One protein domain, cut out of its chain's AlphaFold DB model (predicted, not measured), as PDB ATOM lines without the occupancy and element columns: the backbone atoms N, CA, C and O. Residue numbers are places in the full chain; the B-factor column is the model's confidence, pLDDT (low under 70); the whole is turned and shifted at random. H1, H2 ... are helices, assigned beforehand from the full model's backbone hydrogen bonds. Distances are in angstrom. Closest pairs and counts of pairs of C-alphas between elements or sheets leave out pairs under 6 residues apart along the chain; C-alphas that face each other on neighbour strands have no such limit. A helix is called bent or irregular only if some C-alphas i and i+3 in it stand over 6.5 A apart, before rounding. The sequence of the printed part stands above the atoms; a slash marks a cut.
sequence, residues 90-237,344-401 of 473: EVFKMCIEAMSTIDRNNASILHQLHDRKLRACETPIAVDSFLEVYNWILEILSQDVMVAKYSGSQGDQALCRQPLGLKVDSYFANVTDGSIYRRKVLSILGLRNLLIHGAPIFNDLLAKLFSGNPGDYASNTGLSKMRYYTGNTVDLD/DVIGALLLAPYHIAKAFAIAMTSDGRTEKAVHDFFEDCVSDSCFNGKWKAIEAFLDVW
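Overview. This is residues 90 to 237 and 344 to 401 of the 473 residues of the protein "WWE domain-containing protein" of Bodo saltans (UniProt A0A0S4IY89). Two helices make the core, the bent H5 through its first arm H5a and the kinked H7, and other helices pack on one or both of them: H1 on H7, H2 on both, H8 and H9 on H7, H4 on H5a at one end, and the hairpin of H5b and H6 towards the other, while the short H3 touches no helix and is near H4 and H5a. It is all helix, 206 residues with nine named helices, H1 to H9 in chain order, and no named strand. H7, H8 and H9 form a small up-and-down bundle. The whole is compact, with a radius of gyration of the C-alphas of 16.6 A, and rounded, spanning 49 by 39 by 26 A.

Arrangement. Begin with H1, residues 90 to 114, whose residues 91 to 95 alone touch H2, residues 128 to 141; the closest C-alphas, Val 91 and Ser 129, are 5.5 A apart. Next find H3, residues 144 to 149, close but not clearly touching H4, residues 154 to 161, with C-alphas 147 and 157 closest at 7.3 A. H5, residues 180 to 207, was assigned as one helix by its hydrogen bonds but is bent, C-alphas 196 and 199 being 7.3 A apart; its arms H5a, residues 180 to 196, and H5b, residues 199 to 207, stand about perpendicular at 79 degrees. H5a touches H2 at a shallow tilt of 6 degrees, opposite ways, closest at the C-alphas of Tyr 134 and Arg 192, 6.6 A. H6, residues 222 to 230, forms a helical hairpin with H5b, closest at C-alphas 204 and 222, 4.7 A. The hub is H7, residues 344 to 364, touching five helices; it has a kink of 69 degrees near residue 352 and is only just irregular, C-alphas 350 and 353 being 6.6 A apart. It touches H1 at a shallow tilt of 20 degrees, closest at C-alphas 92 and 361, 5.7 A. H8, residues 370 to 381, and H9, residues 387 to 401, complete the bundle, each helix running against the one before. Every O i to N i+4 pair is within hydrogen-bond range in H2, H3, H5b, H6, H8 and H9, against 19 of 21 in H1, 11 of 13 in H5a, 13 of 17 in H7 and 0 of 4 in H4, where 5 of 5 O i to N i+3 pairs are.

Along the chain. Find C-alpha 90 at (179.099, 146.311, 178.029); from there H1 runs 36.7 A to C-alpha 114. H2 measures 20.0 A, H5a 25.8 A and H7 26.3 A. H9 runs 20.9 A to C-alpha 401 at (179.981, 126.178, 180.330).

Size, cuts and confidence. The C-alphas farthest apart, Gly 215 and Gly 368, are 51.6 A apart. Residues 238 to 343 are not printed, with 11.8 A between C-alphas 237 and 344. The links H1 to H2, H4 to H5 and H5 to H6 are long. Confidence is under 70 at residues 118, 122 to 124, 172 to 178 and 237.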
ATOM      1  N   GLU A  90     180.478 145.835 178.190       91.94
ATOM      2  CA  GLU A  90     179.099 146.311 178.029       91.94
ATOM      3  C   GLU A  90     178.422 145.695 176.798       91.94
ATOM      4  O   GLU A  90     177.247 145.351 176.863       91.94
ATOM      5  N   VAL A  91     179.160 145.434 175.712       92.44
ATOM      6  CA  VAL A  91     178.615 144.734 174.533       92.44
ATOM      7  C   VAL A  91     178.199 143.309 174.898       92.44
ATOM      8  O   VAL A  91     177.136 142.853 174.473       92.44
ATOM      9  N   PHE A  92     178.981 142.609 175.726       91.81
ATOM     10  CA  PHE A  92     178.598 141.285 176.219       91.81
ATOM     11  C   PHE A  92     177.356 141.335 177.107       91.81
ATOM     12  O   PHE A  92     176.460 140.511 176.923       91.81
ATOM     13  N   LYS A  93     177.257 142.310 178.018       87.50
ATOM     14  CA  LYS A  93     176.049 142.505 178.837       87.50
ATOM     15  C   LYS A  93     174.821 142.742 177.964       87.50
ATOM     16  O   LYS A  93     173.832 142.038 178.133       87.50
ATOM     17  N   MET A  94     174.920 143.627 176.971       89.69
ATOM     18  CA  MET A  94     173.837 143.885 176.016       89.69
ATOM     19  C   MET A  94     173.418 142.616 175.262       89.69
ATOM     20  O   MET A  94     172.225 142.344 175.133       89.69
ATOM     21  N   CYS A  95     174.380 141.807 174.800       90.88
ATOM     22  CA  CYS A  95     174.084 140.532 174.143       90.88
ATOM     23  C   CYS A  95     173.334 139.577 175.084       90.88
ATOM     24  O   CYS A  95     172.320 139.006 174.688       90.88
ATOM     25  N   ILE A  96     173.808 139.423 176.326       86.69
ATOM     26  CA  ILE A  96     173.214 138.532 177.335       86.69
ATOM     27  C   ILE A  96     171.806 138.998 177.728       86.69
ATOM     28  O   ILE A  96     170.888 138.182 177.793       86.69
ATOM     29  N   GLU A  97     171.598 140.296 177.943       86.44
ATOM     30  CA  GLU A  97     170.282 140.867 178.254       86.44
ATOM     31  C   GLU A  97     169.289 140.646 177.105       86.44
ATOM     32  O   GLU A  97     168.137 140.258 177.332       86.44
ATOM     33  N   ALA A  98     169.745 140.800 175.858       88.56
ATOM     34  CA  ALA A  98     168.934 140.535 174.677       88.56
ATOM     35  C   ALA A  98     168.532 139.051 174.540       88.56
ATOM     36  O   ALA A  98     167.448 138.777 174.014       88.56
ATOM     37  N   MET A  99     169.327 138.097 175.058       88.75
ATOM     38  CA  MET A  99     169.025 136.654 174.985       88.75
ATOM     39  C   MET A  99     167.662 136.317 175.575       88.75
ATOM     40  O   MET A  99     166.886 135.610 174.945       88.75
ATOM     41  N   SER A 100     167.310 136.884 176.733       84.75
ATOM     42  CA  SER A 100     166.022 136.590 177.382       84.75
ATOM     43  C   SER A 100     164.824 136.987 176.514       84.75
ATOM     44  O   SER A 100     163.754 136.384 176.578       84.75
ATOM     45  N   THR A 101     164.969 138.026 175.692       87.12
ATOM     46  CA  THR A 101     163.931 138.431 174.738       87.12
ATOM     47  C   THR A 101     163.915 137.508 173.523       87.12
ATOM     48  O   THR A 101     162.842 137.080 173.106       87.12
ATOM     49  N   ILE A 102     165.085 137.144 173.001       89.62
ATOM     50  CA  ILE A 102     165.239 136.227 171.865       89.62
ATOM     51  C   ILE A 102     164.670 134.841 172.194       89.62
ATOM     52  O   ILE A 102     163.866 134.311 171.428       89.62
ATOM     53  N   ASP A 103     165.004 134.292 173.359       88.62
ATOM     54  CA  ASP A 103     164.532 132.985 173.817       88.62
ATOM     55  C   ASP A 103     163.008 132.989 174.017       88.62
ATOM     56  O   ASP A 103     162.315 132.085 173.548       88.62
ATOM     57  N   ARG A 104     162.448 134.049 174.625       87.50
ATOM     58  CA  ARG A 104     160.987 134.207 174.771       87.50
ATOM     59  C   ARG A 104     160.269 134.308 173.427       87.50
ATOM     60  O   ARG A 104     159.210 133.702 173.258       87.50
ATOM     61  N   ASN A 105     160.827 135.051 172.475       87.06
ATOM     62  CA  ASN A 105     160.238 135.189 171.144       87.06
ATOM     63  C   ASN A 105     160.243 133.850 170.400       87.06
ATOM     64  O   ASN A 105     159.220 133.463 169.839       87.06
ATOM     65  N   ASN A 106     161.343 133.098 170.465       86.44
ATOM     66  CA  ASN A 106     161.433 131.776 169.846       86.44
ATOM     67  C   ASN A 106     160.523 130.739 170.522       86.44
ATOM     68  O   ASN A 106     159.861 129.967 169.827       86.44
ATOM     69  N   ALA A 107     160.393 130.766 171.852       86.88
ATOM     70  CA  ALA A 107     159.418 129.938 172.564       86.88
ATOM     71  C   ALA A 107     157.974 130.257 172.131       86.88
ATOM     72  O   ALA A 107     157.166 129.348 171.934       86.88
ATOM     73  N   SER A 108     157.659 131.540 171.914       86.69
ATOM     74  CA  SER A 108     156.366 131.971 171.370       86.69
ATOM     75  C   SER A 108     156.140 131.464 169.942       86.69
ATOM     76  O   SER A 108     155.052 130.977 169.643       86.69
ATOM     77  N   ILE A 109     157.156 131.504 169.072       86.75
ATOM     78  CA  ILE A 109     157.082 130.942 167.710       86.75
ATOM     79  C   ILE A 109     156.792 129.440 167.768       86.75
ATOM     80  O   ILE A 109     155.885 128.963 167.085       86.75
ATOM     81  N   LEU A 110     157.505 128.694 168.615       84.69
ATOM     82  CA  LEU A 110     157.287 127.257 168.772       84.69
ATOM     83  C   LEU A 110     155.859 126.952 169.248       84.69
ATOM     84  O   LEU A 110     155.194 126.078 168.687       84.69
ATOM     85  N   HIS A 111     155.358 127.722 170.216       85.50
ATOM     86  CA  HIS A 111     153.988 127.601 170.706       85.50
ATOM     87  C   HIS A 111     152.950 127.929 169.618       85.50
ATOM     88  O   HIS A 111     152.006 127.169 169.414       85.50
ATOM     89  N   GLN A 112     153.152 128.996 168.841       84.69
ATOM     90  CA  GLN A 112     152.278 129.356 167.716       84.69
ATOM     91  C   GLN A 112     152.248 128.276 166.626       84.69
ATOM     92  O   GLN A 112     151.192 128.001 166.053       84.69
ATOM     93  N   LEU A 113     153.390 127.628 166.372       81.12
ATOM     94  CA  LEU A 113     153.492 126.486 165.464       81.12
ATOM     95  C   LEU A 113     152.773 125.240 165.993       81.12
ATOM     96  O   LEU A 113     152.380 124.402 165.188       81.12
ATOM     97  N   HIS A 114     152.621 125.081 167.312       78.56
ATOM     98  CA  HIS A 114     151.796 124.013 167.898       78.56
ATOM     99  C   HIS A 114     150.308 124.335 167.752       78.56
ATOM    100  O   HIS A 114     149.517 123.473 167.377       78.56
ATOM    101  N   ASP A 115     149.953 125.603 167.941       77.75
ATOM    102  CA  ASP A 115     148.588 126.123 167.848       77.75
ATOM    103  C   ASP A 115     148.064 126.283 166.409       77.75
ATOM    104  O   ASP A 115     146.945 126.762 166.213       77.75
ATOM    105  N   ARG A 116     148.865 125.933 165.388       72.81
ATOM    106  CA  ARG A 116     148.575 126.163 163.956       72.81
ATOM    107  C   ARG A 116     148.288 127.634 163.614       72.81
ATOM    108  O   ARG A 116     147.665 127.943 162.600       72.81
ATOM    109  N   LYS A 117     148.764 128.567 164.440       70.81
ATOM    110  CA  LYS A 117     148.634 130.019 164.244       70.81
ATOM    111  C   LYS A 117     149.901 130.550 163.584       70.81
ATOM    112  O   LYS A 117     150.642 131.322 164.182       70.81
ATOM    113  N   LEU A 118     150.155 130.095 162.361       64.56
ATOM    114  CA  LEU A 118     151.340 130.447 161.579       64.56
ATOM    115  C   LEU A 118     151.392 131.964 161.354       64.56
ATOM    116  O   LEU A 118     150.618 132.507 160.567       64.56
ATOM    117  N   ARG A 119     152.293 132.652 162.054       70.88
ATOM    118  CA  ARG A 119     152.598 134.066 161.817       70.88
ATOM    119  C   ARG A 119     154.056 134.208 161.418       70.88
ATOM    120  O   ARG A 119     154.900 133.419 161.840       70.88
ATOM    121  N   ALA A 120     154.330 135.209 160.589       71.69
ATOM    122  CA  ALA A 120     155.690 135.562 160.229       71.69
ATOM    123  C   ALA A 120     156.484 135.943 161.486       71.69
ATOM    124  O   ALA A 120     155.969 136.595 162.397       71.69
ATOM    125  N   CYS A 121     157.750 135.542 161.528       75.81
ATOM    126  CA  CYS A 121     158.698 136.039 162.509       75.81
ATOM    127  C   CYS A 121     159.051 137.487 162.147       75.81
ATOM    128  O   CYS A 121     159.663 137.726 161.104       75.81
ATOM    129  N   GLU A 122     158.653 138.437 162.993       66.38
ATOM    130  CA  GLU A 122     158.846 139.878 162.765       66.38
ATOM    131  C   GLU A 122     159.898 140.511 163.681       66.38
ATOM    132  O   GLU A 122     160.125 141.710 163.584       66.38
ATOM    133  N   THR A 123     160.527 139.759 164.587       58.97
ATOM    134  CA  THR A 123     161.263 140.364 165.703       58.97
ATOM    135  C   THR A 123     162.431 141.248 165.235       58.97
ATOM    136  O   THR A 123     163.439 140.715 164.765       58.97
ATOM    137  N   PRO A 124     162.364 142.581 165.432       61.84
ATOM    138  CA  PRO A 124     163.525 143.431 165.259       61.84
ATOM    139  C   PRO A 124     164.413 143.246 166.490       61.84
ATOM    140  O   PRO A 124     164.113 143.728 167.581       61.84
ATOM    141  N   ILE A 125     165.491 142.489 166.327       75.38
ATOM    142  CA  ILE A 125     166.542 142.358 167.335       75.38
ATOM    143  C   ILE A 125     167.630 143.356 166.953       75.38
ATOM    144  O   ILE A 125     168.063 143.373 165.804       75.38
ATOM    145  N   ALA A 126     168.069 144.192 167.895       81.25
ATOM    146  CA  ALA A 126     169.223 145.054 167.668       81.25
ATOM    147  C   ALA A 126     170.449 144.174 167.379       81.25
ATOM    148  O   ALA A 126     170.879 143.404 168.238       81.25
ATOM    149  N   VAL A 127     170.971 144.243 166.153       88.88
ATOM    150  CA  VAL A 127     172.037 143.344 165.680       88.88
ATOM    151  C   VAL A 127     173.441 143.864 165.975       88.88
ATOM    152  O   VAL A 127     174.380 143.074 165.945       88.88
ATOM    153  N   ASP A 128     173.597 145.153 166.283       92.75
ATOM    154  CA  ASP A 128     174.906 145.815 166.350       92.75
ATOM    155  C   ASP A 128     175.830 145.197 167.406       92.75
ATOM    156  O   ASP A 128     176.976 144.865 167.108       92.75
ATOM    157  N   SER A 129     175.320 144.948 168.618       93.25
ATOM    158  CA  SER A 129     176.101 144.305 169.683       93.25
ATOM    159  C   SER A 129     176.539 142.890 169.300       93.25
ATOM    160  O   SER A 129     177.665 142.494 169.584       93.25
ATOM    161  N   PHE A 130     175.680 142.135 168.609       95.06
ATOM    162  CA  PHE A 130     176.023 140.797 168.132       95.06
ATOM    163  C   PHE A 130     177.073 140.852 167.029       95.06
ATOM    164  O   PHE A 130     178.030 140.080 167.055       95.06
ATOM    165  N   LEU A 131     176.918 141.774 166.077       95.31
ATOM    166  CA  LEU A 131     177.852 141.964 164.973       95.31
ATOM    167  C   LEU A 131     179.261 142.290 165.477       95.31
ATOM    168  O   LEU A 131     180.230 141.748 164.951       95.31
ATOM    169  N   GLU A 132     179.367 143.110 166.519       95.88
ATOM    170  CA  GLU A 132     180.647 143.420 167.153       95.88
ATOM    171  C   GLU A 132     181.321 142.161 167.720       95.88
ATOM    172  O   GLU A 132     182.501 141.920 167.468       95.88
ATOM    173  N   VAL A 133     180.559 141.279 168.376       96.62
ATOM    174  CA  VAL A 133     181.086 139.992 168.856       96.62
ATOM    175  C   VAL A 133     181.571 139.107 167.701       96.62
ATOM    176  O   VAL A 133     182.632 138.489 167.800       96.62
ATOM    177  N   TYR A 134     180.850 139.068 166.578       97.31
ATOM    178  CA  TYR A 134     181.323 138.360 165.383       97.31
ATOM    179  C   TYR A 134     182.632 138.931 164.842       97.31
ATOM    180  O   TYR A 134     183.488 138.161 164.406       97.31
ATOM    181  N   ASN A 135     182.800 140.255 164.867       96.25
ATOM    182  CA  ASN A 135     184.040 140.893 164.439       96.25
ATOM    183  C   ASN A 135     185.209 140.466 165.337       96.25
ATOM    184  O   ASN A 135     186.256 140.114 164.805       96.25
ATOM    185  N   TRP A 136     185.015 140.372 166.658       97.06
ATOM    186  CA  TRP A 136     186.041 139.850 167.574       97.06
ATOM    187  C   TRP A 136     186.383 138.381 167.306       97.06
ATOM    188  O   TRP A 136     187.557 138.017 167.274       97.06
ATOM    189  N   ILE A 137     185.381 137.528 167.057       97.25
ATOM    190  CA  ILE A 137     185.611 136.116 166.698       97.25
ATOM    191  C   ILE A 137     186.440 136.021 165.405       97.25
ATOM    192  O   ILE A 137     187.393 135.243 165.329       97.25
ATOM    193  N   LEU A 138     186.092 136.815 164.388       96.81
ATOM    194  CA  LEU A 138     186.799 136.845 163.105       96.81
ATOM    195  C   LEU A 138     188.202 137.455 163.226       96.81
ATOM    196  O   LEU A 138     189.111 136.991 162.539       96.81
ATOM    197  N   GLU A 139     188.402 138.437 164.107       95.88
ATOM    198  CA  GLU A 139     189.715 139.004 164.426       95.88
ATOM    199  C   GLU A 139     190.630 137.946 165.046       95.88
ATOM    200  O   GLU A 139     191.766 137.791 164.597       95.88
ATOM    201  N   ILE A 140     190.126 137.154 166.000       95.44
ATOM    202  CA  ILE A 140     190.881 136.034 166.579       95.44
ATOM    203  C   ILE A 140     191.225 135.000 165.508       95.44
ATOM    204  O   ILE A 140     192.384 134.600 165.396       95.44
ATOM    205  N   LEU A 141     190.246 134.591 164.691       94.88
ATOM    206  CA  LEU A 141     190.490 133.650 163.594       94.88
ATOM    207  C   LEU A 141     191.531 134.187 162.611       94.88
ATOM    208  O   LEU A 141     192.339 133.414 162.118       94.88
ATOM    209  N   SER A 142     191.575 135.500 162.384       94.62
ATOM    210  CA  SER A 142     192.549 136.113 161.483       94.62
ATOM    211  C   SER A 142     193.988 136.103 162.007       94.62
ATOM    212  O   SER A 142     194.867 136.589 161.311       94.62
ATOM    213  N   GLN A 143     194.277 135.594 163.203       92.94
ATOM    214  CA  GLN A 143     195.648 135.553 163.716       92.94
ATOM    215  C   GLN A 143     196.448 134.398 163.124       92.94
ATOM    216  O   GLN A 143     195.935 133.292 162.962       92.94
ATOM    217  N   ASP A 144     197.746 134.625 162.908       90.31
ATOM    218  CA  ASP A 144     198.652 133.628 162.323       90.31
ATOM    219  C   ASP A 144     198.655 132.298 163.094       90.31
ATOM    220  O   ASP A 144     198.758 131.238 162.483       90.31
ATOM    221  N   VAL A 145     198.471 132.329 164.422       90.12
ATOM    222  CA  VAL A 145     198.371 131.113 165.250       90.12
ATOM    223  C   VAL A 145     197.143 130.264 164.903       90.12
ATOM    224  O   VAL A 145     197.235 129.041 164.851       90.12
ATOM    225  N   MET A 146     196.001 130.892 164.604       91.38
ATOM    226  CA  MET A 146     194.771 130.193 164.221       91.38
ATOM    227  C   MET A 146     194.847 129.700 162.776       91.38
ATOM    228  O   MET A 146     194.434 128.575 162.484       91.38
ATOM    229  N   VAL A 147     195.426 130.515 161.886       90.25
ATOM    230  CA  VAL A 147     195.716 130.134 160.498       90.25
ATOM    231  C   VAL A 147     196.620 128.901 160.476       90.25
ATOM    232  O   VAL A 147     196.278 127.914 159.831       90.25
ATOM    233  N   ALA A 148     197.720 128.905 161.234       87.00
ATOM    234  CA  ALA A 148     198.627 127.766 161.338       87.00
ATOM    235  C   ALA A 148     197.928 126.526 161.922       87.00
ATOM    236  O   ALA A 148     197.959 125.463 161.300       87.00
ATOM    237  N   LYS A 149     197.225 126.672 163.059       87.69
ATOM    238  CA  LYS A 149     196.555 125.563 163.763       87.69
ATOM    239  C   LYS A 149     195.591 124.780 162.870       87.69
ATOM    240  O   LYS A 149     195.545 123.557 162.944       87.69
ATOM    241  N   TYR A 150     194.821 125.473 162.034       87.56
ATOM    242  CA  TYR A 150     193.799 124.850 161.187       87.56
ATOM    243  C   TYR A 150     194.193 124.757 159.706       87.56
ATOM    244  O   TYR A 150     193.320 124.573 158.850       87.56
ATOM    245  N   SER A 151     195.490 124.886 159.404       87.25
ATOM    246  CA  SER A 151     196.049 124.768 158.048       87.25
ATOM    247  C   SER A 151     195.392 125.719 157.033       87.25
ATOM    248  O   SER A 151     195.025 125.334 155.922       87.25
ATOM    249  N   GLY A 152     195.189 126.971 157.440       85.62
ATOM    250  CA  GLY A 152     194.712 128.053 156.585       85.62
ATOM    251  C   GLY A 152     195.821 128.671 155.735       85.62
ATOM    252  O   GLY A 152     197.011 128.528 156.010       85.62
ATOM    253  N   SER A 153     195.416 129.399 154.701       86.50
ATOM    254  CA  SER A 153     196.296 130.216 153.865       86.50
ATOM    255  C   SER A 153     196.070 131.714 154.097       86.50
ATOM    256  O   SER A 153     195.033 132.140 154.603       86.50
ATOM    257  N   GLN A 154     197.013 132.540 153.638       83.12
ATOM    258  CA  GLN A 154     196.852 134.002 153.604       83.12
ATOM    259  C   GLN A 154     195.617 134.434 152.787       83.12
ATOM    260  O   GLN A 154     194.948 135.408 153.128       83.12
ATOM    261  N   GLY A 155     195.267 133.678 151.738       83.62
ATOM    262  CA  GLY A 155     194.035 133.901 150.977       83.62
ATOM    263  C   GLY A 155     192.773 133.660 151.813       83.62
ATOM    264  O   GLY A 155     191.807 134.409 151.696       83.62
ATOM    265  N   ASP A 156     192.802 132.677 152.715       87.19
ATOM    266  CA  ASP A 156     191.675 132.382 153.610       87.19
ATOM    267  C   ASP A 156     191.511 133.439 154.698       87.19
ATOM    268  O   ASP A 156     190.394 133.752 155.101       87.19
ATOM    269  N   GLN A 157     192.614 134.021 155.167       89.25
ATOM    270  CA  GLN A 157     192.601 135.091 156.164       89.25
ATOM    271  C   GLN A 157     191.844 136.333 155.665       89.25
ATOM    272  O   GLN A 157     191.201 137.028 156.452       89.25
ATOM    273  N   ALA A 158     191.846 136.587 154.351       90.94
ATOM    274  CA  ALA A 158     191.075 137.675 153.753       90.94
ATOM    275  C   ALA A 158     189.553 137.496 153.927       90.94
ATOM    276  O   ALA A 158     188.836 138.495 154.016       90.94
ATOM    277  N   LEU A 159     189.058 136.255 154.051       92.69
ATOM    278  CA  LEU A 159     187.635 135.967 154.280       92.69
ATOM    279  C   LEU A 159     187.141 136.537 155.615       92.69
ATOM    280  O   LEU A 159     185.997 136.980 155.705       92.69
ATOM    281  N   CYS A 160     188.003 136.621 156.635       94.44
ATOM    282  CA  CYS A 160     187.652 137.202 157.936       94.44
ATOM    283  C   CYS A 160     187.212 138.672 157.841       94.44
ATOM    284  O   CYS A 160     186.522 139.166 158.728       94.44
ATOM    285  N   ARG A 161     187.584 139.368 156.760       93.69
ATOM    286  CA  ARG A 161     187.262 140.785 156.519       93.69
ATOM    287  C   ARG A 161     186.056 140.983 155.607       93.69
ATOM    288  O   ARG A 161     185.746 142.116 155.243       93.69
ATOM    289  N   GLN A 162     185.384 139.906 155.207       94.19
ATOM    290  CA  GLN A 162     184.216 139.998 154.343       94.19
ATOM    291  C   GLN A 162     183.113 140.833 155.025       94.19
ATOM    292  O   GLN A 162     182.801 140.570 156.190       94.19
ATOM    293  N   PRO A 163     182.490 141.807 154.335       94.19
ATOM    294  CA  PRO A 163     181.338 142.542 154.858       94.19
ATOM    295  C   PRO A 163     180.118 141.660 155.172       94.19
ATOM    296  O   PRO A 163     179.927 140.591 154.585       94.19
ATOM    297  N   LEU A 164     179.275 142.127 156.096       94.25
ATOM    298  CA  LEU A 164     177.988 141.509 156.428       94.25
ATOM    299  C   LEU A 164     177.034 141.516 155.219       94.25
ATOM    300  O   LEU A 164     176.994 142.479 154.458       94.25
ATOM    301  N   GLY A 165     176.248 140.449 155.057       91.88
ATOM    302  CA  GLY A 165     175.198 140.346 154.036       91.88
ATOM    303  C   GLY A 165     175.688 139.954 152.639       91.88
ATOM    304  O   GLY A 165     174.891 139.873 151.710       91.88
ATOM    305  N   LEU A 166     176.986 139.690 152.462       95.00
ATOM    306  CA  LEU A 166     177.522 139.177 151.199       95.00
ATOM    307  C   LEU A 166     177.375 137.656 151.091       95.00
ATOM    308  O   LEU A 166     177.321 136.959 152.103       95.00
ATOM    309  N   LYS A 167     177.371 137.144 149.855       95.19
ATOM    310  CA  LYS A 167     177.364 135.705 149.562       95.19
ATOM    311  C   LYS A 167     178.487 134.986 150.317       95.19
ATOM    312  O   LYS A 167     179.626 135.448 150.310       95.19
ATOM    313  N   VAL A 168     178.183 133.831 150.897       93.44
ATOM    314  CA  VAL A 168     179.178 132.933 151.497       93.44
ATOM    315  C   VAL A 168     179.344 131.729 150.579       93.44
ATOM    316  O   VAL A 168     178.359 131.115 150.164       93.44
ATOM    317  N   ASP A 169     180.583 131.409 150.216       89.94
ATOM    318  CA  ASP A 169     180.860 130.258 149.358       89.94
ATOM    319  C   ASP A 169     180.583 128.938 150.075       89.94
ATOM    320  O   ASP A 169     180.627 128.846 151.300       89.94
ATOM    321  N   SER A 170     180.257 127.900 149.303       83.06
ATOM    322  CA  SER A 170     179.856 126.628 149.894       83.06
ATOM    323  C   SER A 170     181.037 125.908 150.528       83.06
ATOM    324  O   SER A 170     182.063 125.720 149.876       83.06
ATOM    325  N   TYR A 171     180.886 125.499 151.793       72.44
ATOM    326  CA  TYR A 171     182.005 124.971 152.579       72.44
ATOM    327  C   TYR A 171     181.767 123.620 153.262       72.44
ATOM    328  O   TYR A 171     182.707 123.016 153.777       72.44
ATOM    329  N   PHE A 172     180.532 123.118 153.281       63.88
ATOM    330  CA  PHE A 172     180.226 121.835 153.909       63.88
ATOM    331  C   PHE A 172     180.318 120.697 152.892       63.88
ATOM    332  O   PHE A 172     179.779 120.819 151.795       63.88
ATOM    333  N   ALA A 173     181.046 119.625 153.233       53.06
ATOM    334  CA  ALA A 173     181.352 118.450 152.396       53.06
ATOM    335  C   ALA A 173     182.047 118.707 151.030       53.06
ATOM    336  O   ALA A 173     182.592 117.770 150.455       53.06
ATOM    337  N   ASN A 174     182.097 119.955 150.545       48.09
ATOM    338  CA  ASN A 174     182.542 120.328 149.196       48.09
ATOM    339  C   ASN A 174     183.854 121.139 149.152       48.09
ATOM    340  O   ASN A 174     184.302 121.512 148.070       48.09
ATOM    341  N   VAL A 175     184.492 121.411 150.297       56.06
ATOM    342  CA  VAL A 175     185.853 121.982 150.330       56.06
ATOM    343  C   VAL A 175     186.837 120.858 150.035       56.06
ATOM    344  O   VAL A 175     187.230 120.109 150.934       56.06
ATOM    345  N   THR A 176     187.176 120.720 148.755       55.16
ATOM    346  CA  THR A 176     188.020 119.644 148.216       55.16
ATOM    347  C   THR A 176     189.477 119.739 148.661       55.16
ATOM    348  O   THR A 176     190.151 118.715 148.704       55.16
ATOM    349  N   ASP A 177     189.950 120.932 149.035       66.19
ATOM    350  CA  ASP A 177     191.316 121.145 149.531       66.19
ATOM    351  C   ASP A 177     191.495 120.806 151.022       66.19
ATOM    352  O   ASP A 177     192.617 120.789 151.518       66.19
ATOM    353  N   GLY A 178     190.407 120.490 151.738       65.62
ATOM    354  CA  GLY A 178     190.466 120.015 153.121       65.62
ATOM    355  C   GLY A 178     190.768 121.079 154.183       65.62
ATOM    356  O   GLY A 178     190.909 120.703 155.344       65.62
ATOM    357  N   SER A 179     190.826 122.376 153.846       82.81
ATOM    358  CA  SER A 179     191.160 123.428 154.822       82.81
ATOM    359  C   SER A 179     190.098 123.551 155.925       82.81
ATOM    360  O   SER A 179     188.996 124.063 155.700       82.81
ATOM    361  N   ILE A 180     190.434 123.102 157.141       86.19
ATOM    362  CA  ILE A 180     189.576 123.231 158.331       86.19
ATOM    363  C   ILE A 180     189.386 124.712 158.672       86.19
ATOM    364  O   ILE A 180     188.271 125.137 158.985       86.19
ATOM    365  N   TYR A 181     190.448 125.512 158.533       90.88
ATOM    366  CA  TYR A 181     190.419 126.956 158.754       90.88
ATOM    367  C   TYR A 181     189.323 127.629 157.924       90.88
ATOM    368  O   TYR A 181     188.437 128.291 158.471       90.88
ATOM    369  N   ARG A 182     189.330 127.404 156.600       90.31
ATOM    370  CA  ARG A 182     188.352 128.005 155.685       90.31
ATOM    371  C   ARG A 182     186.924 127.622 156.070       90.31
ATOM    372  O   ARG A 182     186.042 128.479 156.065       90.31
ATOM    373  N   ARG A 183     186.683 126.361 156.446       89.56
ATOM    374  CA  ARG A 183     185.353 125.902 156.882       89.56
ATOM    375  C   ARG A 183     184.889 126.599 158.156       89.56
ATOM    376  O   ARG A 183     183.727 126.993 158.220       89.56
ATOM    377  N   LYS A 184     185.770 126.784 159.147       91.81
ATOM    378  CA  LYS A 184     185.442 127.518 160.381       91.81
ATOM    379  C   LYS A 184     185.127 128.986 160.085       91.81
ATOM    380  O   LYS A 184     184.100 129.479 160.542       91.81
ATOM    381  N   VAL A 185     185.927 129.660 159.258       94.25
ATOM    382  CA  VAL A 185     185.666 131.061 158.875       94.25
ATOM    383  C   VAL A 185     184.338 131.195 158.127       94.25
ATOM    384  O   VAL A 185     183.493 131.991 158.531       94.25
ATOM    385  N   LEU A 186     184.096 130.386 157.091       93.31
ATOM    386  CA  LEU A 186     182.843 130.439 156.326       93.31
ATOM    387  C   LEU A 186     181.620 130.043 157.177       93.31
ATOM    388  O   LEU A 186     180.538 130.598 156.988       93.31
ATOM    389  N   SER A 187     181.797 129.155 158.163       92.50
ATOM    390  CA  SER A 187     180.785 128.835 159.178       92.50
ATOM    391  C   SER A 187     180.381 130.062 159.998       92.50
ATOM    392  O   SER A 187     179.191 130.378 160.088       92.50
ATOM    393  N   ILE A 188     181.361 130.804 160.523       95.81
ATOM    394  CA  ILE A 188     181.120 132.043 161.272       95.81
ATOM    395  C   ILE A 188     180.488 133.115 160.381       95.81
ATOM    396  O   ILE A 188     179.524 133.755 160.796       95.81
ATOM    397  N   LEU A 189     180.961 133.283 159.143       95.69
ATOM    398  CA  LEU A 189     180.375 134.233 158.189       95.69
ATOM    399  C   LEU A 189     178.911 133.897 157.875       95.69
ATOM    400  O   LEU A 189     178.072 134.798 157.814       95.69
ATOM    401  N   GLY A 190     178.588 132.610 157.721       95.12
ATOM    402  CA  GLY A 190     177.221 132.156 157.495       95.12
ATOM    403  C   GLY A 190     176.302 132.418 158.687       95.12
ATOM    404  O   GLY A 190     175.208 132.943 158.494       95.12
ATOM    405  N   LEU A 191     176.749 132.123 159.914       95.31
ATOM    406  CA  LEU A 191     176.010 132.452 161.142       95.31
ATOM    407  C   LEU A 191     175.811 133.967 161.298       95.31
ATOM    408  O   LEU A 191     174.702 134.418 161.574       95.31
ATOM    409  N   ARG A 192     176.848 134.763 161.017       96.31
ATOM    410  CA  ARG A 192     176.786 136.229 161.052       96.31
ATOM    411  C   ARG A 192     175.733 136.780 160.088       96.31
ATOM    412  O   ARG A 192     174.971 137.670 160.447       96.31
ATOM    413  N   ASN A 193     175.643 136.233 158.876       96.31
ATOM    414  CA  ASN A 193     174.642 136.650 157.891       96.31
ATOM    415  C   ASN A 193     173.201 136.305 158.305       96.31
ATOM    416  O   ASN A 193     172.262 136.994 157.894       96.31
ATOM    417  N   LEU A 194     173.001 135.286 159.146       95.19
ATOM    418  CA  LEU A 194     171.680 134.959 159.682       95.19
ATOM    419  C   LEU A 194     171.156 136.002 160.683       95.19
ATOM    420  O   LEU A 194     169.945 136.050 160.873       95.19
ATOM    421  N   LEU A 195     171.995 136.897 161.226       93.81
ATOM    422  CA  LEU A 195     171.515 138.047 162.011       93.81
ATOM    423  C   LEU A 195     170.511 138.912 161.229       93.81
ATOM    424  O   LEU A 195     169.598 139.478 161.820       93.81
ATOM    425  N   ILE A 196     170.673 139.000 159.902       93.25
ATOM    426  CA  ILE A 196     169.780 139.751 159.005       93.25
ATOM    427  C   ILE A 196     168.840 138.805 158.256       93.25
ATOM    428  O   ILE A 196     167.658 139.093 158.071       93.25
ATOM    429  N   HIS A 197     169.365 137.679 157.771       94.19
ATOM    430  CA  HIS A 197     168.638 136.819 156.844       94.19
ATOM    431  C   HIS A 197     167.892 135.662 157.515       94.19
ATOM    432  O   HIS A 197     167.052 135.058 156.852       94.19
ATOM    433  N   GLY A 198     168.134 135.376 158.799       94.19
ATOM    434  CA  GLY A 198     167.555 134.239 159.521       94.19
ATOM    435  C   GLY A 198     166.031 134.245 159.530       94.19
ATOM    436  O   GLY A 198     165.419 133.331 158.979       94.19
ATOM    437  N   ALA A 199     165.409 135.304 160.057       92.88
ATOM    438  CA  ALA A 199     163.949 135.433 160.074       92.88
ATOM    439  C   ALA A 199     163.321 135.449 158.660       92.88
ATOM    440  O   ALA A 199     162.380 134.687 158.430       92.88
ATOM    441  N   PRO A 200     163.844 136.209 157.671       93.81
ATOM    442  CA  PRO A 200     163.364 136.120 156.292       93.81
ATOM    443  C   PRO A 200     163.443 134.710 155.690       93.81
ATOM    444  O   PRO A 200     162.488 134.268 155.063       93.81
ATOM    445  N   ILE A 201     164.559 133.995 155.880       95.56
ATOM    446  CA  ILE A 201     164.720 132.614 155.397       95.56
ATOM    447  C   ILE A 201     163.710 131.701 156.090       95.56
ATOM    448  O   ILE A 201     163.037 130.927 155.418       95.56
ATOM    449  N   PHE A 202     163.576 131.802 157.413       94.50
ATOM    450  CA  PHE A 202     162.612 131.015 158.174       94.50
ATOM    451  C   PHE A 202     161.182 131.226 157.665       94.50
ATOM    452  O   PHE A 202     160.470 130.253 157.439       94.50
ATOM    453  N   ASN A 203     160.787 132.474 157.406       93.75
ATOM    454  CA  ASN A 203     159.470 132.802 156.858       93.75
ATOM    455  C   ASN A 203     159.269 132.219 155.448       93.75
ATOM    456  O   ASN A 203     158.197 131.686 155.161       93.75
ATOM    457  N   ASP A 204     160.295 132.247 154.589       94.75
ATOM    458  CA  ASP A 204     160.243 131.603 153.269       94.75
ATOM    459  C   ASP A 204     160.073 130.074 153.391       94.75
ATOM    460  O   ASP A 204     159.307 129.464 152.642       94.75
ATOM    461  N   LEU A 205     160.781 129.441 154.338       94.00
ATOM    462  CA  LEU A 205     160.646 128.008 154.620       94.00
ATOM    463  C   LEU A 205     159.249 127.682 155.149       94.00
ATOM    464  O   LEU A 205     158.628 126.733 154.673       94.00
ATOM    465  N   LEU A 206     158.738 128.495 156.074       92.56
ATOM    466  CA  LEU A 206     157.409 128.367 156.660       92.56
ATOM    467  C   LEU A 206     156.307 128.467 155.602       92.56
ATOM    468  O   LEU A 206     155.392 127.649 155.592       92.56
ATOM    469  N   ALA A 207     156.426 129.414 154.668       91.81
ATOM    470  CA  ALA A 207     155.488 129.588 153.558       91.81
ATOM    471  C   ALA A 207     155.436 128.371 152.617       91.81
ATOM    472  O   ALA A 207     154.461 128.179 151.893       91.81
ATOM    473  N   LYS A 208     156.480 127.536 152.632       92.44
ATOM    474  CA  LYS A 208     156.551 126.251 151.923       92.44
ATOM    475  C   LYS A 208     156.388 125.055 152.858       92.44
ATOM    476  O   LYS A 208     156.705 123.929 152.473       92.44
ATOM    477  N   LEU A 209     155.901 125.282 154.078       91.56
ATOM    478  CA  LEU A 209     155.681 124.266 155.107       91.56
ATOM    479  C   LEU A 209     156.932 123.401 155.322       91.56
ATOM    480  O   LEU A 209     156.844 122.177 155.389       91.56
ATOM    481  N   PHE A 210     158.104 124.044 155.330       91.56
ATOM    482  CA  PHE A 210     159.422 123.424 155.485       91.56
ATOM    483  C   PHE A 210     159.705 122.285 154.493       91.56
ATOM    484  O   PHE A 210     160.223 121.239 154.876       91.56
ATOM    485  N   SER A 211     159.347 122.458 153.218       88.31
ATOM    486  CA  SER A 211     159.705 121.480 152.189       88.31
ATOM    487  C   SER A 211     161.224 121.298 152.081       88.31
ATOM    488  O   SER A 211     161.975 122.261 151.962       88.31
ATOM    489  N   GLY A 212     161.692 120.050 152.072       85.19
ATOM    490  CA  GLY A 212     163.095 119.734 151.797       85.19
ATOM    491  C   GLY A 212     163.471 119.840 150.314       85.19
ATOM    492  O   GLY A 212     164.654 119.820 149.987       85.19
ATOM    493  N   ASN A 213     162.493 119.957 149.405       84.06
ATOM    494  CA  ASN A 213     162.735 119.986 147.964       84.06
ATOM    495  C   ASN A 213     163.201 121.382 147.503       84.06
ATOM    496  O   ASN A 213     162.405 122.326 147.531       84.06
ATOM    497  N   PRO A 214     164.439 121.542 146.989       84.06
ATOM    498  CA  PRO A 214     164.919 122.835 146.502       84.06
ATOM    499  C   PRO A 214     164.072 123.418 145.362       84.06
ATOM    500  O   PRO A 214     164.011 124.637 145.226       84.06
ATOM    501  N   GLY A 215     163.409 122.569 144.566       86.06
ATOM    502  CA  GLY A 215     162.548 122.993 143.456       86.06
ATOM    503  C   GLY A 215     161.282 123.740 143.885       86.06
ATOM    504  O   GLY A 215     160.697 124.453 143.074       86.06
ATOM    505  N   ASP A 216     160.885 123.640 145.157       87.12
ATOM    506  CA  ASP A 216     159.702 124.331 145.682       87.12
ATOM    507  C   ASP A 216     159.972 125.823 145.976       87.12
ATOM    508  O   ASP A 216     159.035 126.600 146.215       87.12
ATOM    509  N   TYR A 217     161.248 126.226 145.947       90.12
ATOM    510  CA  TYR A 217     161.733 127.565 146.268       90.12
ATOM    511  C   TYR A 217     162.187 128.306 145.008       90.12
ATOM    512  O   TYR A 217     163.019 127.826 144.240       90.12
ATOM    513  N   ALA A 218     161.689 129.530 144.827       90.81
ATOM    514  CA  ALA A 218     162.168 130.421 143.775       90.81
ATOM    515  C   ALA A 218     163.634 130.830 144.013       90.81
ATOM    516  O   ALA A 218     164.153 130.747 145.136       90.81
ATOM    517  N   SER A 219     164.292 131.342 142.968       86.25
ATOM    518  CA  SER A 219     165.622 131.945 143.088       86.25
ATOM    519  C   SER A 219     165.604 133.024 144.176       86.25
ATOM    520  O   SER A 219     164.786 133.939 144.110       86.25
ATOM    521  N   ASN A 220     166.505 132.917 145.157       90.12
ATOM    522  CA  ASN A 220     166.600 133.817 146.315       90.12
ATOM    523  C   ASN A 220     165.453 133.721 147.350       90.12
ATOM    524  O   ASN A 220     165.165 134.696 148.041       90.12
ATOM    525  N   THR A 221     164.838 132.545 147.518       94.56
ATOM    526  CA  THR A 221     163.940 132.249 148.659       94.56
ATOM    527  C   THR A 221     164.356 130.973 149.393       94.56
ATOM    528  O   THR A 221     165.050 130.127 148.818       94.56
ATOM    529  N   GLY A 222     163.975 130.848 150.666       93.44
ATOM    530  CA  GLY A 222     164.084 129.617 151.464       93.44
ATOM    531  C   GLY A 222     165.465 128.963 151.410       93.44
ATOM    532  O   GLY A 222     166.469 129.609 151.714       93.44
ATOM    533  N   LEU A 223     165.534 127.696 150.987       91.62
ATOM    534  CA  LEU A 223     166.792 126.941 150.891       91.62
ATOM    535  C   LEU A 223     167.813 127.588 149.941       91.62
ATOM    536  O   LEU A 223     169.005 127.627 150.247       91.62
ATOM    537  N   SER A 224     167.360 128.132 148.809       91.94
ATOM    538  CA  SER A 224     168.231 128.795 147.828       91.94
ATOM    539  C   SER A 224     168.825 130.088 148.385       91.94
ATOM    540  O   SER A 224     170.019 130.345 148.224       91.94
ATOM    541  N   LYS A 225     168.006 130.883 149.085       95.19
ATOM    542  CA  LYS A 225     168.444 132.096 149.793       95.19
ATOM    543  C   LYS A 225     169.436 131.763 150.897       95.19
ATOM    544  O   LYS A 225     170.484 132.397 150.994       95.19
ATOM    545  N   MET A 226     169.131 130.740 151.692       94.06
ATOM    546  CA  MET A 226     170.012 130.282 152.756       94.06
ATOM    547  C   MET A 226     171.374 129.873 152.201       94.06
ATOM    548  O   MET A 226     172.378 130.442 152.609       94.06
ATOM    549  N   ARG A 227     171.407 128.994 151.194       92.31
ATOM    550  CA  ARG A 227     172.658 128.556 150.561       92.31
ATOM    551  C   ARG A 227     173.494 129.722 150.042       92.31
ATOM    552  O   ARG A 227     174.713 129.686 150.161       92.31
ATOM    553  N   TYR A 228     172.851 130.741 149.472       94.00
ATOM    554  CA  TYR A 228     173.540 131.929 148.974       94.00
ATOM    555  C   TYR A 228     174.207 132.724 150.104       94.00
ATOM    556  O   TYR A 228     175.394 133.039 150.024       94.00
ATOM    557  N   TYR A 229     173.466 133.040 151.168       95.69
ATOM    558  CA  TYR A 229     173.975 133.892 152.246       95.69
ATOM    559  C   TYR A 229     174.801 133.148 153.289       95.69
ATOM    560  O   TYR A 229     175.554 133.786 154.013       95.69
ATOM    561  N   THR A 230     174.690 131.828 153.394       93.38
ATOM    562  CA  THR A 230     175.361 131.079 154.461       93.38
ATOM    563  C   THR A 230     176.286 129.984 153.960       93.38
ATOM    564  O   THR A 230     176.875 129.294 154.786       93.38
ATOM    565  N   GLY A 231     176.410 129.786 152.642       90.69
ATOM    566  CA  GLY A 231     177.227 128.730 152.031       90.69
ATOM    567  C   GLY A 231     176.698 127.309 152.265       90.69
ATOM    568  O   GLY A 231     177.233 126.339 151.721       90.69
ATOM    569  N   ASN A 232     175.642 127.152 153.063       88.38
ATOM    570  CA  ASN A 232     175.094 125.863 153.453       88.38
ATOM    571  C   ASN A 232     173.583 125.973 153.715       88.38
ATOM    572  O   ASN A 232     173.002 127.051 153.627       88.38
ATOM    573  N   THR A 233     172.921 124.864 154.012       86.81
ATOM    574  CA  THR A 233     171.499 124.850 154.370       86.81
ATOM    575  C   THR A 233     171.285 124.166 155.716       86.81
ATOM    576  O   THR A 233     172.154 123.439 156.200       86.81
ATOM    577  N   VAL A 234     170.144 124.442 156.346       82.50
ATOM    578  CA  VAL A 234     169.606 123.556 157.381       82.50
ATOM    579  C   VAL A 234     169.208 122.239 156.721       82.50
ATOM    580  O   VAL A 234     168.732 122.237 155.582       82.50
ATOM    581  N   ASP A 235     169.391 121.141 157.440       81.62
ATOM    582  CA  ASP A 235     168.860 119.842 157.049       81.62
ATOM    583  C   ASP A 235     167.371 119.846 157.422       81.62
ATOM    584  O   ASP A 235     166.995 119.815 158.599       81.62
ATOM    585  N   LEU A 236     166.516 119.984 156.407       78.44
ATOM    586  CA  LEU A 236     165.053 119.898 156.544       78.44
ATOM    587  C   LEU A 236     164.539 118.474 156.349       78.44
ATOM    588  O   LEU A 236     163.353 118.203 156.507       78.44
ATOM    589  N   ASP A 237     165.432 117.579 155.962       65.50
ATOM    590  CA  ASP A 237     165.129 116.279 155.401       65.50
ATOM    591  C   ASP A 237     165.370 115.140 156.386       65.50
ATOM    592  O   ASP A 237     165.316 113.981 155.968       65.50
ATOM    593  N   ASP A 344     165.095 122.242 165.869       90.56
ATOM    594  CA  ASP A 344     166.457 122.431 165.360       90.56
ATOM    595  C   ASP A 344     166.517 123.447 164.219       90.56
ATOM    596  O   ASP A 344     167.518 124.143 164.083       90.56
ATOM    597  N   VAL A 345     165.460 123.575 163.408       91.75
ATOM    598  CA  VAL A 345     165.374 124.618 162.371       91.75
ATOM    599  C   VAL A 345     165.289 126.003 163.010       91.75
ATOM    600  O   VAL A 345     166.008 126.913 162.592       91.75
ATOM    601  N   ILE A 346     164.452 126.165 164.041       91.56
ATOM    602  CA  ILE A 346     164.374 127.393 164.848       91.56
ATOM    603  C   ILE A 346     165.723 127.650 165.517       91.56
ATOM    604  O   ILE A 346     166.271 128.743 165.395       91.56
ATOM    605  N   GLY A 347     166.290 126.627 166.156       92.81
ATOM    606  CA  GLY A 347     167.610 126.673 166.765       92.81
ATOM    607  C   GLY A 347     168.674 127.184 165.805       92.81
ATOM    608  O   GLY A 347     169.339 128.180 166.065       92.81
ATOM    609  N   ALA A 348     168.777 126.572 164.634       93.19
ATOM    610  CA  ALA A 348     169.767 126.911 163.627       93.19
ATOM    611  C   ALA A 348     169.585 128.302 163.002       93.19
ATOM    612  O   ALA A 348     170.578 128.989 162.762       93.19
ATOM    613  N   LEU A 349     168.350 128.714 162.700       93.81
ATOM    614  CA  LEU A 349     168.087 129.952 161.956       93.81
ATOM    615  C   LEU A 349     167.866 131.171 162.847       93.81
ATOM    616  O   LEU A 349     168.172 132.283 162.419       93.81
ATOM    617  N   LEU A 350     167.313 130.974 164.045       93.00
ATOM    618  CA  LEU A 350     166.790 132.047 164.894       93.00
ATOM    619  C   LEU A 350     167.462 132.131 166.271       93.00
ATOM    620  O   LEU A 350     167.337 133.169 166.917       93.00
ATOM    621  N   LEU A 351     168.173 131.090 166.727       93.81
ATOM    622  CA  LEU A 351     168.896 131.104 168.010       93.81
ATOM    623  C   LEU A 351     170.415 131.105 167.828       93.81
ATOM    624  O   LEU A 351     171.088 131.985 168.362       93.81
ATOM    625  N   ALA A 352     170.959 130.187 167.026       95.12
ATOM    626  CA  ALA A 352     172.391 130.022 166.780       95.12
ATOM    627  C   ALA A 352     173.119 131.335 166.429       95.12
ATOM    628  O   ALA A 352     174.191 131.565 166.998       95.12
ATOM    629  N   PRO A 353     172.562 132.233 165.584       94.62
ATOM    630  CA  PRO A 353     173.216 133.496 165.243       94.62
ATOM    631  C   PRO A 353     173.475 134.403 166.449       94.62
ATOM    632  O   PRO A 353     174.396 135.215 166.413       94.62
ATOM    633  N   TYR A 354     172.690 134.260 167.515       95.06
ATOM    634  CA  TYR A 354     172.778 135.072 168.725       95.06
ATOM    635  C   TYR A 354     173.459 134.316 169.872       95.06
ATOM    636  O   TYR A 354     174.284 134.871 170.598       95.06
ATOM    637  N   HIS A 355     173.166 133.022 170.010       95.19
ATOM    638  CA  HIS A 355     173.720 132.164 171.056       95.19
ATOM    639  C   HIS A 355     175.221 131.922 170.896       95.19
ATOM    640  O   HIS A 355     175.907 131.766 171.900       95.19
ATOM    641  N   ILE A 356     175.773 131.979 169.678       96.06
ATOM    642  CA  ILE A 356     177.232 131.920 169.510       96.06
ATOM    643  C   ILE A 356     177.938 133.127 170.149       96.06
ATOM    644  O   ILE A 356     179.010 132.973 170.728       96.06
ATOM    645  N   ALA A 357     177.318 134.314 170.121       94.44
ATOM    646  CA  ALA A 357     177.862 135.496 170.784       94.44
ATOM    647  C   ALA A 357     177.795 135.359 172.310       94.44
ATOM    648  O   ALA A 357     178.739 135.729 173.005       94.44
ATOM    649  N   LYS A 358     176.714 134.767 172.831       93.31
ATOM    650  CA  LYS A 358     176.591 134.402 174.250       93.31
ATOM    651  C   LYS A 358     177.665 133.391 174.665       93.31
ATOM    652  O   LYS A 358     178.328 133.595 175.676       93.31
ATOM    653  N   ALA A 359     177.869 132.338 173.872       94.94
ATOM    654  CA  ALA A 359     178.896 131.326 174.114       94.94
ATOM    655  C   ALA A 359     180.294 131.953 174.150       94.94
ATOM    656  O   ALA A 359     181.070 131.697 175.070       94.94
ATOM    657  N   PHE A 360     180.584 132.844 173.202       95.81
ATOM    658  CA  PHE A 360     181.842 133.575 173.183       95.81
ATOM    659  C   PHE A 360     181.989 134.517 174.388       95.81
ATOM    660  O   PHE A 360     183.044 134.549 175.012       95.81
ATOM    661  N   ALA A 361     180.931 135.232 174.784       91.81
ATOM    662  CA  ALA A 361     180.941 136.081 175.976       91.81
ATOM    663  C   ALA A 361     181.258 135.286 177.254       91.81
ATOM    664  O   ALA A 361     182.078 135.722 178.063       91.81
ATOM    665  N   ILE A 362     180.655 134.103 177.421       89.00
ATOM    666  CA  ILE A 362     180.952 133.187 178.533       89.00
ATOM    667  C   ILE A 362     182.418 132.744 178.485       89.00
ATOM    668  O   ILE A 362     183.104 132.799 179.506       89.00
ATOM    669  N   ALA A 363     182.932 132.380 177.309       91.56
ATOM    670  CA  ALA A 363     184.332 131.994 177.155       91.56
ATOM    671  C   ALA A 363     185.296 133.129 177.552       91.56
ATOM    672  O   ALA A 363     186.247 132.914 178.304       91.56
ATOM    673  N   MET A 364     185.011 134.356 177.113       90.06
ATOM    674  CA  MET A 364     185.850 135.532 177.362       90.06
ATOM    675  C   MET A 364     185.793 136.024 178.813       90.06
ATOM    676  O   MET A 364     186.767 136.585 179.308       90.06
ATOM    677  N   THR A 365     184.680 135.795 179.512       84.56
ATOM    678  CA  THR A 365     184.474 136.220 180.913       84.56
ATOM    679  C   THR A 365     184.684 135.095 181.932       84.56
ATOM    680  O   THR A 365     184.398 135.263 183.116       84.56
ATOM    681  N   SER A 366     185.206 133.944 181.495       80.69
ATOM    682  CA  SER A 366     185.496 132.804 182.367       80.69
ATOM    683  C   SER A 366     186.715 133.071 183.258       80.69
ATOM    684  O   SER A 366     187.854 132.807 182.863       80.69
ATOM    685  N   ASP A 367     186.476 133.555 184.480       72.56
ATOM    686  CA  ASP A 367     187.522 133.857 185.467       72.56
ATOM    687  C   ASP A 367     188.502 132.684 185.655       72.56
ATOM    688  O   ASP A 367     188.112 131.537 185.908       72.56
ATOM    689  N   GLY A 368     189.796 132.982 185.490       70.31
ATOM    690  CA  GLY A 368     190.904 132.030 185.639       70.31
ATOM    691  C   GLY A 368     190.974 130.924 184.577       70.31
ATOM    692  O   GLY A 368     191.824 130.044 184.684       70.31
ATOM    693  N   ARG A 369     190.085 130.930 183.571       78.44
ATOM    694  CA  ARG A 369     189.941 129.850 182.574       78.44
ATOM    695  C   ARG A 369     189.747 130.344 181.140       78.44
ATOM    696  O   ARG A 369     189.501 129.518 180.265       78.44
ATOM    697  N   THR A 370     189.875 131.646 180.887       84.94
ATOM    698  CA  THR A 370     189.617 132.266 179.578       84.94
ATOM    699  C   THR A 370     190.314 131.539 178.430       84.94
ATOM    700  O   THR A 370     189.673 131.232 177.436       84.94
ATOM    701  N   GLU A 371     191.596 131.191 178.565       85.62
ATOM    702  CA  GLU A 371     192.343 130.522 177.490       85.62
ATOM    703  C   GLU A 371     191.749 129.154 177.126       85.62
ATOM    704  O   GLU A 371     191.488 128.888 175.952       85.62
ATOM    705  N   LYS A 372     191.453 128.315 178.129       86.12
ATOM    706  CA  LYS A 372     190.787 127.026 177.911       86.12
ATOM    707  C   LYS A 372     189.382 127.220 177.338       86.12
ATOM    708  O   LYS A 372     189.009 126.528 176.404       86.12
ATOM    709  N   ALA A 373     188.613 128.165 177.872       88.56
ATOM    710  CA  ALA A 373     187.244 128.400 177.429       88.56
ATOM    711  C   ALA A 373     187.177 128.884 175.975       88.56
ATOM    712  O   ALA A 373     186.335 128.432 175.206       88.56
ATOM    713  N   VAL A 374     188.097 129.768 175.580       91.69
ATOM    714  CA  VAL A 374     188.237 130.235 174.196       91.69
ATOM    715  C   VAL A 374     188.714 129.101 173.289       91.69
ATOM    716  O   VAL A 374     188.213 128.959 172.175       91.69
ATOM    717  N   HIS A 375     189.643 128.266 173.757       90.69
ATOM    718  CA  HIS A 375     190.062 127.075 173.027       90.69
ATOM    719  C   HIS A 375     188.879 126.132 172.768       90.69
ATOM    720  O   HIS A 375     188.596 125.819 171.613       90.69
ATOM    721  N   ASP A 376     188.152 125.747 173.817       90.81
ATOM    722  CA  ASP A 376     186.994 124.850 173.735       90.81
ATOM    723  C   ASP A 376     185.874 125.481 172.886       90.81
ATOM    724  O   ASP A 376     185.201 124.793 172.125       90.81
ATOM    725  N   PHE A 377     185.720 126.810 172.904       95.31
ATOM    726  CA  PHE A 377     184.809 127.510 171.995       95.31
ATOM    727  C   PHE A 377     185.192 127.276 170.526       95.31
ATOM    728  O   PHE A 377     184.347 126.908 169.708       95.31
ATOM    729  N   PHE A 378     186.460 127.458 170.156       94.25
ATOM    730  CA  PHE A 378     186.868 127.262 168.765       94.25
ATOM    731  C   PHE A 378     186.904 125.796 168.342       94.25
ATOM    732  O   PHE A 378     186.654 125.534 167.166       94.25
ATOM    733  N   GLU A 379     187.194 124.859 169.242       90.06
ATOM    734  CA  GLU A 379     187.196 123.426 168.927       90.06
ATOM    735  C   GLU A 379     185.782 122.850 168.855       90.06
ATOM    736  O   GLU A 379     185.415 122.267 167.831       90.06
ATOM    737  N   ASP A 380     184.976 123.084 169.891       88.88
ATOM    738  CA  ASP A 380     183.725 122.360 170.113       88.88
ATOM    739  C   ASP A 380     182.488 123.166 169.702       88.88
ATOM    740  O   ASP A 380     181.508 122.580 169.248       88.88
ATOM    741  N   CYS A 381     182.516 124.501 169.815       92.19
ATOM    742  CA  CYS A 381     181.373 125.365 169.481       92.19
ATOM    743  C   CYS A 381     181.398 125.826 168.011       92.19
ATOM    744  O   CYS A 381     180.385 125.750 167.308       92.19
ATOM    745  N   VAL A 382     182.562 126.241 167.490       91.38
ATOM    746  CA  VAL A 382     182.742 126.614 166.070       91.38
ATOM    747  C   VAL A 382     182.882 125.360 165.198       91.38
ATOM    748  O   VAL A 382     183.945 125.036 164.660       91.38
ATOM    749  N   SER A 383     181.771 124.643 165.060       82.38
ATOM    750  CA  SER A 383     181.678 123.400 164.296       82.38
ATOM    751  C   SER A 383     181.723 123.641 162.782       82.38
ATOM    752  O   SER A 383     181.160 124.615 162.266       82.38
ATOM    753  N   ASP A 384     182.334 122.715 162.039       75.19
ATOM    754  CA  ASP A 384     182.318 122.673 160.574       75.19
ATOM    755  C   ASP A 384     181.137 121.861 160.002       75.19
ATOM    756  O   ASP A 384     181.112 121.600 158.807       75.19
ATOM    757  N   SER A 385     180.115 121.535 160.808       77.56
ATOM    758  CA  SER A 385     178.945 120.720 160.425       77.56
ATOM    759  C   SER A 385     177.863 121.446 159.593       77.56
ATOM    760  O   SER A 385     177.961 122.644 159.325       77.56
ATOM    761  N   CYS A 386     176.760 120.763 159.249       81.00
ATOM    762  CA  CYS A 386     175.515 121.424 158.826       81.00
ATOM    763  C   CYS A 386     174.973 122.355 159.926       81.00
ATOM    764  O   CYS A 386     175.387 122.259 161.085       81.00
ATOM    765  N   PHE A 387     174.055 123.262 159.578       84.38
ATOM    766  CA  PHE A 387     173.553 124.273 160.518       84.38
ATOM    767  C   PHE A 387     172.827 123.673 161.733       84.38
ATOM    768  O   PHE A 387     173.001 124.183 162.836       84.38
ATOM    769  N   ASN A 388     172.113 122.553 161.577       84.94
ATOM    770  CA  ASN A 388     171.532 121.818 162.706       84.94
ATOM    771  C   ASN A 388     172.635 121.332 163.659       84.94
ATOM    772  O   ASN A 388     172.558 121.547 164.864       84.94
ATOM    773  N   GLY A 389     173.710 120.747 163.118       85.44
ATOM    774  CA  GLY A 389     174.864 120.335 163.917       85.44
ATOM    775  C   GLY A 389     175.577 121.510 164.597       85.44
ATOM    776  O   GLY A 389     176.028 121.367 165.728       85.44
ATOM    777  N   LYS A 390     175.626 122.689 163.957       89.12
ATOM    778  CA  LYS A 390     176.207 123.902 164.558       89.12
ATOM    779  C   LYS A 390     175.374 124.380 165.736       89.12
ATOM    780  O   LYS A 390     175.930 124.702 166.776       89.12
ATOM    781  N   TRP A 391     174.052 124.394 165.579       93.12
ATOM    782  CA  TRP A 391     173.146 124.702 166.678       93.12
ATOM    783  C   TRP A 391     173.376 123.763 167.864       93.12
ATOM    784  O   TRP A 391     173.564 124.238 168.977       93.12
ATOM    785  N   LYS A 392     173.479 122.449 167.622       91.06
ATOM    786  CA  LYS A 392     173.765 121.466 168.679       91.06
ATOM    787  C   LYS A 392     175.130 121.636 169.335       91.06
ATOM    788  O   LYS A 392     175.241 121.435 170.538       91.06
ATOM    789  N   ALA A 393     176.148 122.024 168.574       91.81
ATOM    790  CA  ALA A 393     177.463 122.351 169.115       91.81
ATOM    791  C   ALA A 393     177.410 123.569 170.057       91.81
ATOM    792  O   ALA A 393     177.962 123.526 171.154       91.81
ATOM    793  N   ILE A 394     176.691 124.626 169.661       95.38
ATOM    794  CA  ILE A 394     176.486 125.824 170.488       95.38
ATOM    795  C   ILE A 394     175.689 125.482 171.754       95.38
ATOM    796  O   ILE A 394     176.095 125.870 172.846       95.38
ATOM    797  N   GLU A 395     174.589 124.737 171.614       92.94
ATOM    798  CA  GLU A 395     173.743 124.278 172.722       92.94
ATOM    799  C   GLU A 395     174.562 123.458 173.731       92.94
ATOM    800  O   GLU A 395     174.611 123.805 174.907       92.94
ATOM    801  N   ALA A 396     175.316 122.457 173.264       91.00
ATOM    802  CA  ALA A 396     176.163 121.629 174.122       91.00
ATOM    803  C   ALA A 396     177.276 122.431 174.816       91.00
ATOM    804  O   ALA A 396     177.562 122.200 175.993       91.00
ATOM    805  N   PHE A 397     177.904 123.380 174.114       93.56
ATOM    806  CA  PHE A 397     178.909 124.255 174.715       93.56
ATOM    807  C   PHE A 397     178.299 125.108 175.831       93.56
ATOM    808  O   PHE A 397     178.864 125.180 176.922       93.56
ATOM    809  N   LEU A 398     177.151 125.740 175.573       91.56
ATOM    810  CA  LEU A 398     176.448 126.556 176.561       91.56
ATOM    811  C   LEU A 398     176.014 125.720 177.764       91.56
ATOM    812  O   LEU A 398     176.250 126.145 178.891       91.56
ATOM    813  N   ASP A 399     175.462 124.527 177.546       87.62
ATOM    814  CA  ASP A 399     175.062 123.625 178.626       87.62
ATOM    815  C   ASP A 399     176.240 123.302 179.548       87.62
ATOM    816  O   ASP A 399     176.125 123.436 180.765       87.62
ATOM    817  N   VAL A 400     177.397 122.944 178.985       87.12
ATOM    818  CA  VAL A 400     178.603 122.654 179.773       87.12
ATOM    819  C   VAL A 400     179.089 123.908 180.497       87.12
ATOM    820  O   VAL A 400     179.279 123.889 181.713       87.12
ATOM    821  N   TRP A 401     179.302 125.006 179.776       84.62
ATOM    822  CA  TRP A 401     179.981 126.178 180.330       84.62
ATOM    823  C   TRP A 401     179.113 127.021 181.258       84.62
ATOM    824  O   TRP A 401     179.645 127.616 182.195       84.62
TER     825      TRP A 401